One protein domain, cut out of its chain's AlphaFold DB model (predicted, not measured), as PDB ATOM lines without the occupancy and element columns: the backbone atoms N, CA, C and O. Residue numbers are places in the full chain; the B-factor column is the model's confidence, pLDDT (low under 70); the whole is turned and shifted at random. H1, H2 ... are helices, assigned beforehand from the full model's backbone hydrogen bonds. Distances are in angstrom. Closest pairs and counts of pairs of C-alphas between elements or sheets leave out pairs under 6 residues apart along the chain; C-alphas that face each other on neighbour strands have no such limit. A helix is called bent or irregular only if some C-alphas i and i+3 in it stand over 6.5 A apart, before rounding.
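This is residues 83 to 175 of the 205 residues of an uncharacterized protein of Clostridium sp. 28_12 (UniProt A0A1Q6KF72). A small helical body has one long helix, H5, sticking out of it as an arm. In the body, H1 and H2 fold back on each other as a helical hairpin, the short H4 crosses H1 about perpendicularly, and the short H3 makes a corner with H4; H5 meets the body only with its early turns, near the end of H1. The printed part has 93 residues with five named helices, H1 to H5 in chain order, and no named strand: all helix. It is loose, with a radius of gyration of the C-alphas of 17.4 A; the arm makes the length in spans of 62 by 27 by 22 A.

Begin at H1, residues 85 to 98, one of two hubs, touching three helices. H2, residues 101 to 118, touches H1 with residues 101 to 108 alone, closest at the C-alphas of Ala 95 and Ser 101, 4.8 A; this hairpin has a shallow tilt of 19 degrees, opposite ways. H2 has a kink of 58 degrees near residue 112 and is irregular, with C-alphas 111 and 114 7.7 A apart. H3, residues 123 to 129, and H4, residues 131 to 137, only just touch, and only at the corner, with 3 pairs of C-alphas within 8 A; the closest are those of Lys 127 and Tyr 134, 5.6 A. H4, the other hub, touches H1 about perpendicular at 78 degrees, closest at the C-alphas of Glu 89 and Leu 133, 5.7 A. H4 and residues 105 to 109 of H2 only just touch, with 3 pairs of C-alphas within 8 A, the closest those of Ile 105 and Ser 136, 7.0 A. H5, residues 147 to 174, touches residues 96 to 97 of H1 with its residues 150 to 157 alone; the closest C-alphas, of Thr 96 and Phe 150, are 7.0 A apart, at a tilt of 35.2 degrees, only just steep. H3 and H5 are apart. Every O i to N i+4 pair is within hydrogen-bond range in H1, H3, H4 and H5, and 12 of 14 are in H2.

Find C-alpha 85 at (-1.897, 27.064, -40.866); from there H1 runs 19.8 A to C-alpha 98. H2 spans 24.9 A, H3 10.1 A and H4 9.9 A. Find C-alpha 147 at (9.903, 27.331, -24.230); H5 runs 39.6 A from there to C-alpha 174 at (47.681, 27.462, -36.242).

Residues 159 to 175, of which 159 to 174 belong to H5, stand free; the body without them spans 39 by 27 by 21 A. The two C-alphas farthest apart, those of Glu 118 and Arg 175, are at 62.6 A. The printed part has no cut and no long link; the link from H4 to H5, 9 residues, is short. Mean pLDDT of the printed part is 73.8; look for values under 70 at residues 83 to 84, 113 to 123, 137 to 149 and 174 to 175 of this model.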
ATOM      1  N   ASN A  83      -5.962  32.267 -44.935       58.38
ATOM      2  CA  ASN A  83      -6.018  30.925 -44.396       58.38
ATOM      3  C   ASN A  83      -4.819  30.131 -44.914       58.38
ATOM      4  O   ASN A  83      -4.749  29.867 -46.106       58.38
ATOM      5  N   ASP A  84      -3.893  29.766 -44.034       69.12
ATOM      6  CA  ASP A  84      -3.144  28.518 -44.161       69.12
ATOM      7  C   ASP A  84      -2.256  28.351 -42.930       69.12
ATOM      8  O   ASP A  84      -1.131  28.846 -42.859       69.12
ATOM      9  N   LEU A  85      -2.742  27.607 -41.939       76.62
ATOM     10  CA  LEU A  85      -1.897  27.064 -40.866       76.62
ATOM     11  C   LEU A  85      -0.648  26.365 -41.445       76.62
ATOM     12  O   LEU A  85       0.419  26.419 -40.845       76.62
ATOM     13  N   VAL A  86      -0.742  25.829 -42.670       80.62
ATOM     14  CA  VAL A  86       0.376  25.295 -43.465       80.62
ATOM     15  C   VAL A  86       1.546  26.278 -43.577       80.62
ATOM     16  O   VAL A  86       2.706  25.874 -43.483       80.62
ATOM     17  N   ILE A  87       1.266  27.565 -43.806       80.56
ATOM     18  CA  ILE A  87       2.310  28.582 -43.947       80.56
ATOM     19  C   ILE A  87       2.971  28.809 -42.593       80.56
ATOM     20  O   ILE A  87       4.195  28.796 -42.520       80.56
ATOM     21  N   TRP A  88       2.186  28.948 -41.525       80.00
ATOM     22  CA  TRP A  88       2.706  29.161 -40.172       80.00
ATOM     23  C   TRP A  88       3.530  27.979 -39.655       80.00
ATOM     24  O   TRP A  88       4.578  28.205 -39.056       80.00
ATOM     25  N   GLU A  89       3.121  26.744 -39.956       83.12
ATOM     26  CA  GLU A  89       3.871  25.517 -39.656       83.12
ATOM     27  C   GLU A  89       5.274  25.572 -40.278       83.12
ATOM     28  O   GLU A  89       6.286  25.438 -39.588       83.12
ATOM     29  N   LYS A  90       5.356  25.868 -41.582       84.62
ATOM     30  CA  LYS A  90       6.635  26.005 -42.298       84.62
ATOM     31  C   LYS A  90       7.447  27.195 -41.789       84.62
ATOM     32  O   LYS A  90       8.665  27.112 -41.658       84.62
ATOM     33  N   TYR A  91       6.778  28.301 -41.488       83.50
ATOM     34  CA  TYR A  91       7.406  29.526 -41.010       83.50
ATOM     35  C   TYR A  91       8.088  29.333 -39.654       83.50
ATOM     36  O   TYR A  91       9.194  29.828 -39.435       83.50
ATOM     37  N   LEU A  92       7.469  28.547 -38.772       82.25
ATOM     38  CA  LEU A  92       8.029  28.163 -37.482       82.25
ATOM     39  C   LEU A  92       9.336  27.377 -37.623       82.25
ATOM     40  O   LEU A  92      10.272  27.640 -36.867       82.25
ATOM     41  N   ILE A  93       9.451  26.485 -38.614       85.00
ATOM     42  CA  ILE A  93      10.697  25.746 -38.897       85.00
ATOM     43  C   ILE A  93      11.836  26.727 -39.198       85.00
ATOM     44  O   ILE A  93      12.879  26.707 -38.539       85.00
ATOM     45  N   PHE A  94      11.622  27.634 -40.152       85.81
ATOM     46  CA  PHE A  94      12.645  28.601 -40.561       85.81
ATOM     47  C   PHE A  94      12.967  29.611 -39.460       85.81
ATOM     48  O   PHE A  94      14.129  29.934 -39.223       85.81
ATOM     49  N   ALA A  95      11.963  30.080 -38.727       83.12
ATOM     50  CA  ALA A  95      12.190  31.001 -37.628       83.12
ATOM     51  C   ALA A  95      12.966  30.355 -36.483       83.12
ATOM     52  O   ALA A  95      13.786  31.020 -35.856       83.12
ATOM     53  N   THR A  96      12.765  29.060 -36.242       81.69
ATOM     54  CA  THR A  96      13.572  28.303 -35.282       81.69
ATOM     55  C   THR A  96      15.030  28.238 -35.733       81.69
ATOM     56  O   THR A  96      15.929  28.514 -34.937       81.69
ATOM     57  N   ALA A  97      15.279  27.974 -37.020       83.25
ATOM     58  CA  ALA A  97      16.629  27.995 -37.585       83.25
ATOM     59  C   ALA A  97      17.297  29.377 -37.450       83.25
ATOM     60  O   ALA A  97      18.481  29.470 -37.131       83.25
ATOM     61  N   PHE A  98      16.536  30.462 -37.622       83.12
ATOM     62  CA  PHE A  98      17.045  31.830 -37.500       83.12
ATOM     63  C   PHE A  98      17.084  32.394 -36.072       83.12
ATOM     64  O   PHE A  98      17.592  33.505 -35.889       83.12
ATOM     65  N   GLY A  99      16.557  31.675 -35.075       79.25
ATOM     66  CA  GLY A  99      16.430  32.162 -33.695       79.25
ATOM     67  C   GLY A  99      15.380  33.269 -33.518       79.25
ATOM     68  O   GLY A  99      15.525  34.132 -32.657       79.25
ATOM     69  N   LEU A 100      14.345  33.284 -34.361       79.38
ATOM     70  CA  LEU A 100      13.221  34.227 -34.346       79.38
ATOM     71  C   LEU A 100      11.902  33.576 -33.876       79.38
ATOM     72  O   LEU A 100      10.853  34.221 -33.944       79.38
ATOM     73  N   SER A 101      11.938  32.320 -33.410       77.00
ATOM     74  CA  SER A 101      10.760  31.516 -33.043       77.00
ATOM     75  C   SER A 101       9.827  32.228 -32.063       77.00
ATOM     76  O   SER A 101       8.629  32.298 -32.310       77.00
ATOM     77  N   ASP A 102      10.358  32.845 -31.006       76.88
ATOM     78  CA  ASP A 102       9.540  33.475 -29.959       76.88
ATOM     79  C   ASP A 102       8.654  34.603 -30.503       76.88
ATOM     80  O   ASP A 102       7.509  34.773 -30.074       76.88
ATOM     81  N   LYS A 103       9.162  35.354 -31.491       77.75
ATOM     82  CA  LYS A 103       8.406  36.415 -32.165       77.75
ATOM     83  C   LYS A 103       7.257  35.826 -32.985       77.75
ATOM     84  O   LYS A 103       6.121  36.261 -32.819       77.75
ATOM     85  N   VAL A 104       7.530  34.785 -33.781       77.56
ATOM     86  CA  VAL A 104       6.505  34.074 -34.578       77.56
ATOM     87  C   VAL A 104       5.394  33.539 -33.714       77.56
ATOM     88  O   VAL A 104       4.225  33.737 -34.020       77.56
ATOM     89  N   ILE A 105       5.751  32.873 -32.625       76.88
ATOM     90  CA  ILE A 105       4.780  32.213 -31.760       76.88
ATOM     91  C   ILE A 105       3.874  33.253 -31.110       76.88
ATOM     92  O   ILE A 105       2.666  33.048 -31.020       76.88
ATOM     93  N   LYS A 106       4.442  34.383 -30.679       77.81
ATOM     94  CA  LYS A 106       3.679  35.485 -30.089       77.81
ATOM     95  C   LYS A 106       2.686  36.084 -31.084       77.81
ATOM     96  O   LYS A 106       1.536  36.329 -30.719       77.81
ATOM     97  N   GLU A 107       3.106  36.290 -32.325       76.88
ATOM     98  CA  GLU A 107       2.245  36.838 -33.375       76.88
ATOM     99  C   GLU A 107       1.180  35.851 -33.845       76.88
ATOM    100  O   GLU A 107       0.010  36.216 -33.958       76.88
ATOM    101  N   PHE A 108       1.554  34.584 -34.025       77.19
ATOM    102  CA  PHE A 108       0.620  33.503 -34.308       77.19
ATOM    103  C   PHE A 108      -0.460  33.423 -33.222       77.19
ATOM    104  O   PHE A 108      -1.653  33.445 -33.531       77.19
ATOM    105  N   LYS A 109      -0.051  33.437 -31.943       75.25
ATOM    106  CA  LYS A 109      -0.965  33.470 -30.794       75.25
ATOM    107  C   LYS A 109      -1.886  34.683 -30.826       75.25
ATOM    108  O   LYS A 109      -3.061  34.538 -30.517       75.25
ATOM    109  N   ALA A 110      -1.395  35.861 -31.205       76.06
ATOM    110  CA  ALA A 110      -2.219  37.065 -31.290       76.06
ATOM    111  C   ALA A 110      -3.254  36.994 -32.428       76.06
ATOM    112  O   ALA A 110      -4.413  37.351 -32.215       76.06
ATOM    113  N   LYS A 111      -2.856  36.510 -33.613       75.50
ATOM    114  CA  LYS A 111      -3.701  36.487 -34.820       75.50
ATOM    115  C   LYS A 111      -4.741  35.362 -34.792       75.50
ATOM    116  O   LYS A 111      -5.885  35.584 -35.172       75.50
ATOM    117  N   TYR A 112      -4.372  34.180 -34.296       72.00
ATOM    118  CA  TYR A 112      -5.221  32.981 -34.328       72.00
ATOM    119  C   TYR A 112      -5.890  32.646 -32.986       72.00
ATOM    120  O   TYR A 112      -6.558  31.619 -32.887       72.00
ATOM    121  N   LYS A 113      -5.802  33.529 -31.974       69.56
ATOM    122  CA  LYS A 113      -6.455  33.336 -30.664       69.56
ATOM    123  C   LYS A 113      -7.944  33.004 -30.786       69.56
ATOM    124  O   LYS A 113      -8.408  32.098 -30.111       69.56
ATOM    125  N   ARG A 114      -8.694  33.739 -31.620       61.69
ATOM    126  CA  ARG A 114     -10.142  33.515 -31.789       61.69
ATOM    127  C   ARG A 114     -10.433  32.236 -32.562       61.69
ATOM    128  O   ARG A 114     -11.177  31.412 -32.065       61.69
ATOM    129  N   VAL A 115      -9.782  32.029 -33.707       64.75
ATOM    130  CA  VAL A 115      -9.994  30.849 -34.569       64.75
ATOM    131  C   VAL A 115      -9.750  29.545 -33.802       64.75
ATOM    132  O   VAL A 115     -10.576  28.643 -33.829       64.75
ATOM    133  N   LEU A 116      -8.655  29.461 -33.042       64.69
ATOM    134  CA  LEU A 116      -8.296  28.236 -32.322       64.69
ATOM    135  C   LEU A 116      -9.163  27.969 -31.079       64.69
ATOM    136  O   LEU A 116      -9.275  26.821 -30.663       64.69
ATOM    137  N   ILE A 117      -9.758  29.007 -30.477       61.50
ATOM    138  CA  ILE A 117     -10.570  28.896 -29.252       61.50
ATOM    139  C   ILE A 117     -12.070  28.781 -29.573       61.50
ATOM    140  O   ILE A 117     -12.774  28.011 -28.926       61.50
ATOM    141  N   GLU A 118     -12.563  29.540 -30.553       54.66
ATOM    142  CA  GLU A 118     -13.993  29.673 -30.868       54.66
ATOM    143  C   GLU A 118     -14.468  28.623 -31.886       54.66
ATOM    144  O   GLU A 118     -15.547  28.066 -31.704       54.66
ATOM    145  N   GLU A 119     -13.669  28.279 -32.906       60.94
ATOM    146  CA  GLU A 119     -14.069  27.281 -33.919       60.94
ATOM    147  C   GLU A 119     -13.818  25.830 -33.491       60.94
ATOM    148  O   GLU A 119     -14.147  24.914 -34.241       60.94
ATOM    149  N   LYS A 120     -13.259  25.609 -32.290       55.41
ATOM    150  CA  LYS A 120     -13.115  24.288 -31.653       55.41
ATOM    151  C   LYS A 120     -12.665  23.197 -32.638       55.41
ATOM    152  O   LYS A 120     -13.284  22.142 -32.766       55.41
ATOM    153  N   TRP A 121     -11.588  23.487 -33.364       65.00
ATOM    154  CA  TRP A 121     -10.987  22.539 -34.294       65.00
ATOM    155  C   TRP A 121     -10.650  21.238 -33.570       65.00
ATOM    156  O   TRP A 121     -10.199  21.257 -32.422       65.00
ATOM    157  N   ASN A 122     -10.877  20.114 -34.247       69.56
ATOM    158  CA  ASN A 122     -10.604  18.812 -33.671       69.56
ATOM    159  C   ASN A 122      -9.103  18.694 -33.367       69.56
ATOM    160  O   ASN A 122      -8.256  18.852 -34.249       69.56
ATOM    161  N   GLU A 123      -8.781  18.455 -32.100       69.75
ATOM    162  CA  GLU A 123      -7.408  18.464 -31.604       69.75
ATOM    163  C   GLU A 123      -6.543  17.407 -32.307       69.75
ATOM    164  O   GLU A 123      -5.377  17.659 -32.620       69.75
ATOM    165  N   SER A 124      -7.140  16.252 -32.625       74.50
ATOM    166  CA  SER A 124      -6.487  15.179 -33.379       74.50
ATOM    167  C   SER A 124      -6.001  15.649 -34.747       74.50
ATOM    168  O   SER A 124      -4.868  15.360 -35.128       74.50
ATOM    169  N   ASP A 125      -6.819  16.429 -35.449       76.44
ATOM    170  CA  ASP A 125      -6.560  16.820 -36.832       76.44
ATOM    171  C   ASP A 125      -5.455  17.880 -36.896       76.44
ATOM    172  O   ASP A 125      -4.611  17.861 -37.793       76.44
ATOM    173  N   ILE A 126      -5.409  18.790 -35.913       77.00
ATOM    174  CA  ILE A 126      -4.319  19.768 -35.786       77.00
ATOM    175  C   ILE A 126      -3.014  19.062 -35.425       77.00
ATOM    176  O   ILE A 126      -1.982  19.368 -36.014       77.00
ATOM    177  N   LYS A 127      -3.043  18.120 -34.481       79.06
ATOM    178  CA  LYS A 127      -1.848  17.379 -34.068       79.06
ATOM    179  C   LYS A 127      -1.248  16.568 -35.215       79.06
ATOM    180  O   LYS A 127      -0.028  16.527 -35.350       79.06
ATOM    181  N   GLU A 128      -2.091  15.946 -36.035       81.31
ATOM    182  CA  GLU A 128      -1.654  15.159 -37.188       81.31
ATOM    183  C   GLU A 128      -1.145  16.047 -38.332       81.31
ATOM    184  O   GLU A 128      -0.093  15.774 -38.912       81.31
ATOM    185  N   LYS A 129      -1.857  17.137 -38.644       81.44
ATOM    186  CA  LYS A 129      -1.564  17.967 -39.821       81.44
ATOM    187  C   LYS A 129      -0.550  19.086 -39.565       81.44
ATOM    188  O   LYS A 129       0.176  19.467 -40.483       81.44
ATOM    189  N   TYR A 130      -0.509  19.618 -38.346       80.94
ATOM    190  CA  TYR A 130       0.298  20.775 -37.938       80.94
ATOM    191  C   TYR A 130       0.970  20.550 -36.569       80.94
ATOM    192  O   TYR A 130       0.683  21.259 -35.595       80.94
ATOM    193  N   PRO A 131       1.854  19.544 -36.459       80.56
ATOM    194  CA  PRO A 131       2.448  19.143 -35.189       80.56
ATOM    195  C   PRO A 131       3.307  20.236 -34.538       80.56
ATOM    196  O   PRO A 131       3.316  20.333 -33.309       80.56
ATOM    197  N   LEU A 132       4.019  21.077 -35.301       79.19
ATOM    198  CA  LEU A 132       4.847  22.145 -34.723       79.19
ATOM    199  C   LEU A 132       3.987  23.265 -34.158       79.19
ATOM    200  O   LEU A 132       4.267  23.739 -33.058       79.19
ATOM    201  N   LEU A 133       2.936  23.679 -34.865       77.81
ATOM    202  CA  LEU A 133       1.965  24.634 -34.340       77.81
ATOM    203  C   LEU A 133       1.255  24.076 -33.112       77.81
ATOM    204  O   LEU A 133       1.134  24.792 -32.118       77.81
ATOM    205  N   TYR A 134       0.853  22.803 -33.148       77.19
ATOM    206  CA  TYR A 134       0.247  22.120 -32.008       77.19
ATOM    207  C   TYR A 134       1.158  22.181 -30.775       77.19
ATOM    208  O   TYR A 134       0.775  22.691 -29.717       77.19
ATOM    209  N   PHE A 135       2.404  21.739 -30.950       75.25
ATOM    210  CA  PHE A 135       3.412  21.703 -29.901       75.25
ATOM    211  C   PHE A 135       3.797  23.107 -29.417       75.25
ATOM    212  O   PHE A 135       4.031  23.319 -28.233       75.25
ATOM    213  N   SER A 136       3.851  24.089 -30.316       71.94
ATOM    214  CA  SER A 136       4.250  25.461 -30.008       71.94
ATOM    215  C   SER A 136       3.146  26.305 -29.368       71.94
ATOM    216  O   SER A 136       3.439  27.288 -28.675       71.94
ATOM    217  N   TYR A 137       1.885  25.998 -29.657       69.06
ATOM    218  CA  TYR A 137       0.745  26.723 -29.116       69.06
ATOM    219  C   TYR A 137       0.342  26.177 -27.741       69.06
ATOM    220  O   TYR A 137      -0.035  26.976 -26.883       69.06
ATOM    221  N   GLY A 138       0.541  24.873 -27.501       63.38
ATOM    222  CA  GLY A 138       0.226  24.212 -26.233       63.38
ATOM    223  C   GLY A 138      -1.265  23.901 -26.107       63.38
ATOM    224  O   GLY A 138      -1.910  24.388 -25.185       63.38
ATOM    225  N   PHE A 139      -1.821  23.151 -27.065       58.66
ATOM    226  CA  PHE A 139      -3.231  22.723 -27.037       58.66
ATOM    227  C   PHE A 139      -3.532  21.700 -25.932       58.66
ATOM    228  O   PHE A 139      -4.640  21.694 -25.402       58.66
ATOM    229  N   ASP A 140      -2.539  20.905 -25.525       50.09
ATOM    230  CA  ASP A 140      -2.655  20.025 -24.366       50.09
ATOM    231  C   ASP A 140      -2.677  20.869 -23.080       50.09
ATOM    232  O   ASP A 140      -1.696  21.527 -22.720       50.09
ATOM    233  N   TYR A 141      -3.788  20.798 -22.344       45.72
ATOM    234  CA  TYR A 141      -4.046  21.432 -21.040       45.72
ATOM    235  C   TYR A 141      -3.081  21.005 -19.904       45.72
ATOM    236  O   TYR A 141      -3.343  21.258 -18.731       45.72
ATOM    237  N   ASN A 142      -1.936  20.403 -20.231       42.31
ATOM    238  CA  ASN A 142      -0.867  20.033 -19.316       42.31
ATOM    239  C   ASN A 142       0.484  20.528 -19.842       42.31
ATOM    240  O   ASN A 142       1.224  19.788 -20.475       42.31
ATOM    241  N   TYR A 143       0.804  21.788 -19.539       44.84
ATOM    242  CA  TYR A 143       2.131  22.260 -19.112       44.84
ATOM    243  C   TYR A 143       3.387  21.717 -19.833       44.84
ATOM    244  O   TYR A 143       4.460  21.658 -19.230       44.84
ATOM    245  N   ILE A 144       3.339  21.370 -21.122       44.69
ATOM    246  CA  ILE A 144       4.570  21.248 -21.904       44.69
ATOM    247  C   ILE A 144       4.973  22.677 -22.222       44.69
ATOM    248  O   ILE A 144       4.469  23.314 -23.142       44.69
ATOM    249  N   ASN A 145       5.837  23.210 -21.366       53.06
ATOM    250  CA  ASN A 145       6.438  24.519 -21.507       53.06
ATOM    251  C   ASN A 145       7.074  24.593 -22.902       53.06
ATOM    252  O   ASN A 145       8.158  24.056 -23.107       53.06
ATOM    253  N   THR A 146       6.396  25.209 -23.870       54.34
ATOM    254  CA  THR A 146       6.838  25.305 -25.272       54.34
ATOM    255  C   THR A 146       8.201  25.981 -25.377       54.34
ATOM    256  O   THR A 146       8.966  25.704 -26.299       54.34
ATOM    257  N   ASN A 147       8.563  26.781 -24.367       59.94
ATOM    258  CA  ASN A 147       9.903  27.331 -24.230       59.94
ATOM    259  C   ASN A 147      10.956  26.217 -24.170       59.94
ATOM    260  O   ASN A 147      12.038  26.407 -24.685       59.94
ATOM    261  N   SER A 148      10.681  25.038 -23.609       64.81
ATOM    262  CA  SER A 148      11.672  23.957 -23.472       64.81
ATOM    263  C   SER A 148      12.209  23.428 -24.810       64.81
ATOM    264  O   SER A 148      13.422  23.254 -24.943       64.81
ATOM    265  N   PHE A 149      11.359  23.235 -25.824       69.38
ATOM    266  CA  PHE A 149      11.788  22.792 -27.157       69.38
ATOM    267  C   PHE A 149      12.562  23.886 -27.890       69.38
ATOM    268  O   PHE A 149      13.697  23.657 -28.306       69.38
ATOM    269  N   PHE A 150      11.997  25.094 -27.990       71.81
ATOM    270  CA  PHE A 150      12.673  26.197 -28.678       71.81
ATOM    271  C   PHE A 150      13.956  26.618 -27.958       71.81
ATOM    272  O   PHE A 150      14.953  26.881 -28.623       71.81
ATOM    273  N   ASN A 151      13.998  26.559 -26.622       73.44
ATOM    274  CA  ASN A 151      15.222  26.765 -25.845       73.44
ATOM    275  C   ASN A 151      16.258  25.677 -26.124       73.44
ATOM    276  O   ASN A 151      17.447  25.983 -26.196       73.44
ATOM    277  N   SER A 152      15.839  24.419 -26.296       74.75
ATOM    278  CA  SER A 152      16.756  23.325 -26.640       74.75
ATOM    279  C   SER A 152      17.371  23.545 -28.021       74.75
ATOM    280  O   SER A 152      18.591  23.461 -28.163       74.75
ATOM    281  N   ILE A 153      16.567  23.921 -29.021       77.69
ATOM    282  CA  ILE A 153      17.076  24.241 -30.361       77.69
ATOM    283  C   ILE A 153      17.940  25.510 -30.353       77.69
ATOM    284  O   ILE A 153      19.016  25.522 -30.947       77.69
ATOM    285  N   ALA A 154      17.541  26.559 -29.631       77.12
ATOM    286  CA  ALA A 154      18.345  27.771 -29.477       77.12
ATOM    287  C   ALA A 154      19.698  27.470 -28.810       77.12
ATOM    288  O   ALA A 154      20.743  27.956 -29.251       77.12
ATOM    289  N   THR A 155      19.702  26.604 -27.793       81.62
ATOM    290  CA  THR A 155      20.922  26.136 -27.126       81.62
ATOM    291  C   THR A 155      21.808  25.363 -28.101       81.62
ATOM    292  O   THR A 155      23.000  25.661 -28.189       81.62
ATOM    293  N   LEU A 156      21.245  24.442 -28.889       83.19
ATOM    294  CA  LEU A 156      21.974  23.720 -29.937       83.19
ATOM    295  C   LEU A 156      22.582  24.672 -30.973       83.19
ATOM    296  O   LEU A 156      23.781  24.596 -31.228       83.19
ATOM    297  N   ASN A 157      21.808  25.626 -31.492       81.88
ATOM    298  CA  ASN A 157      22.297  26.632 -32.438       81.88
ATOM    299  C   ASN A 157      23.449  27.460 -31.851       81.88
ATOM    300  O   ASN A 157      24.450  27.707 -32.529       81.88
ATOM    301  N   SER A 158      23.356  27.850 -30.576       83.69
ATOM    302  CA  SER A 158      24.433  28.568 -29.884       83.69
ATOM    303  C   SER A 158      25.683  27.702 -29.686       83.69
ATOM    304  O   SER A 158      26.803  28.200 -29.793       83.69
ATOM    305  N   ASN A 159      25.522  26.400 -29.430       86.75
ATOM    306  CA  ASN A 159      26.626  25.451 -29.271       86.75
ATOM    307  C   ASN A 159      27.343  25.213 -30.598       86.75
ATOM    308  O   ASN A 159      28.567  25.272 -30.640       86.75
ATOM    309  N   VAL A 160      26.589  25.006 -31.678       87.75
ATOM    310  CA  VAL A 160      27.130  24.832 -33.032       87.75
ATOM    311  C   VAL A 160      27.854  26.098 -33.485       87.75
ATOM    312  O   VAL A 160      28.986  26.021 -33.957       87.75
ATOM    313  N   SER A 161      27.257  27.273 -33.264       84.50
ATOM    314  CA  SER A 161      27.890  28.557 -33.593       84.50
ATOM    315  C   SER A 161      29.196  28.756 -32.820       84.50
ATOM    316  O   SER A 161      30.199  29.168 -33.398       84.50
ATOM    317  N   ARG A 162      29.211  28.422 -31.522       88.56
ATOM    318  CA  ARG A 162      30.428  28.462 -30.702       88.56
ATOM    319  C   ARG A 162      31.481  27.482 -31.198       88.56
ATOM    320  O   ARG A 162      32.615  27.895 -31.375       88.56
ATOM    321  N   ALA A 163      31.109  26.236 -31.480       87.69
ATOM    322  CA  ALA A 163      32.026  25.229 -32.006       87.69
ATOM    323  C   ALA A 163      32.644  25.660 -33.347       87.69
ATOM    324  O   ALA A 163      33.842  25.488 -33.550       87.69
ATOM    325  N   TYR A 164      31.853  26.278 -34.229       85.94
ATOM    326  CA  TYR A 164      32.342  26.845 -35.486       85.94
ATOM    327  C   TYR A 164      33.313  28.013 -35.266       85.94
ATOM    328  O   TYR A 164      34.367  28.069 -35.893       85.94
ATOM    329  N   ILE A 165      32.988  28.949 -34.369       85.94
ATOM    330  CA  ILE A 165      33.889  30.064 -34.048       85.94
ATOM    331  C   ILE A 165      35.186  29.527 -33.442       85.94
ATOM    332  O   ILE A 165      36.260  29.912 -33.890       85.94
ATOM    333  N   THR A 166      35.097  28.611 -32.476       89.38
ATOM    334  CA  THR A 166      36.256  27.967 -31.853       89.38
ATOM    335  C   THR A 166      37.127  27.285 -32.904       89.38
ATOM    336  O   THR A 166      38.312  27.604 -32.986       89.38
ATOM    337  N   SER A 167      36.556  26.457 -33.785       84.06
ATOM    338  CA  SER A 167      37.327  25.775 -34.831       84.06
ATOM    339  C   SER A 167      37.968  26.756 -35.818       84.06
ATOM    340  O   SER A 167      39.144  26.619 -36.151       84.06
ATOM    341  N   ALA A 168      37.256  27.809 -36.229       82.06
ATOM    342  CA  ALA A 168      37.814  28.856 -37.079       82.06
ATOM    343  C   ALA A 168      38.959  29.618 -36.384       82.06
ATOM    344  O   ALA A 168      39.977  29.915 -37.016       82.06
ATOM    345  N   THR A 169      38.827  29.914 -35.086       82.25
ATOM    346  CA  THR A 169      39.876  30.584 -34.304       82.25
ATOM    347  C   THR A 169      41.096  29.700 -34.068       82.25
ATOM    348  O   THR A 169      42.213  30.212 -34.129       82.25
ATOM    349  N   GLU A 170      40.913  28.393 -33.876       80.38
ATOM    350  CA  GLU A 170      42.000  27.412 -33.776       80.38
ATOM    351  C   GLU A 170      42.732  27.262 -35.117       80.38
ATOM    352  O   GLU A 170      43.957  27.326 -35.181       80.38
ATOM    353  N   ILE A 171      42.006  27.182 -36.235       75.75
ATOM    354  CA  ILE A 171      42.623  27.188 -37.570       75.75
ATOM    355  C   ILE A 171      43.426  28.484 -37.784       75.75
ATOM    356  O   ILE A 171      44.536  28.456 -38.320       75.75
ATOM    357  N   ALA A 172      42.898  29.631 -37.350       73.56
ATOM    358  CA  ALA A 172      43.583  30.915 -37.452       73.56
ATOM    359  C   ALA A 172      44.788  31.051 -36.501       73.56
ATOM    360  O   ALA A 172      45.738  31.767 -36.827       73.56
ATOM    361  N   SER A 173      44.781  30.397 -35.336       73.12
ATOM    362  CA  SER A 173      45.931  30.373 -34.425       73.12
ATOM    363  C   SER A 173      47.047  29.480 -34.974       73.12
ATOM    364  O   SER A 173      48.202  29.902 -34.979       73.12
ATOM    365  N   HIS A 174      46.711  28.331 -35.568       65.06
ATOM    366  CA  HIS A 174      47.681  27.462 -36.242       65.06
ATOM    367  C   HIS A 174      48.287  28.102 -37.502       65.06
ATOM    368  O   HIS A 174      49.478  27.941 -37.762       65.06
ATOM    369  N   ARG A 175      47.518  28.901 -38.257       55.78
ATOM    370  CA  ARG A 175      48.023  29.644 -39.433       55.78
ATOM    371  C   ARG A 175      48.969  30.804 -39.096       55.78
ATOM    372  O   ARG A 175      49.626  31.311 -39.998       55.78
TER     373      ARG A 175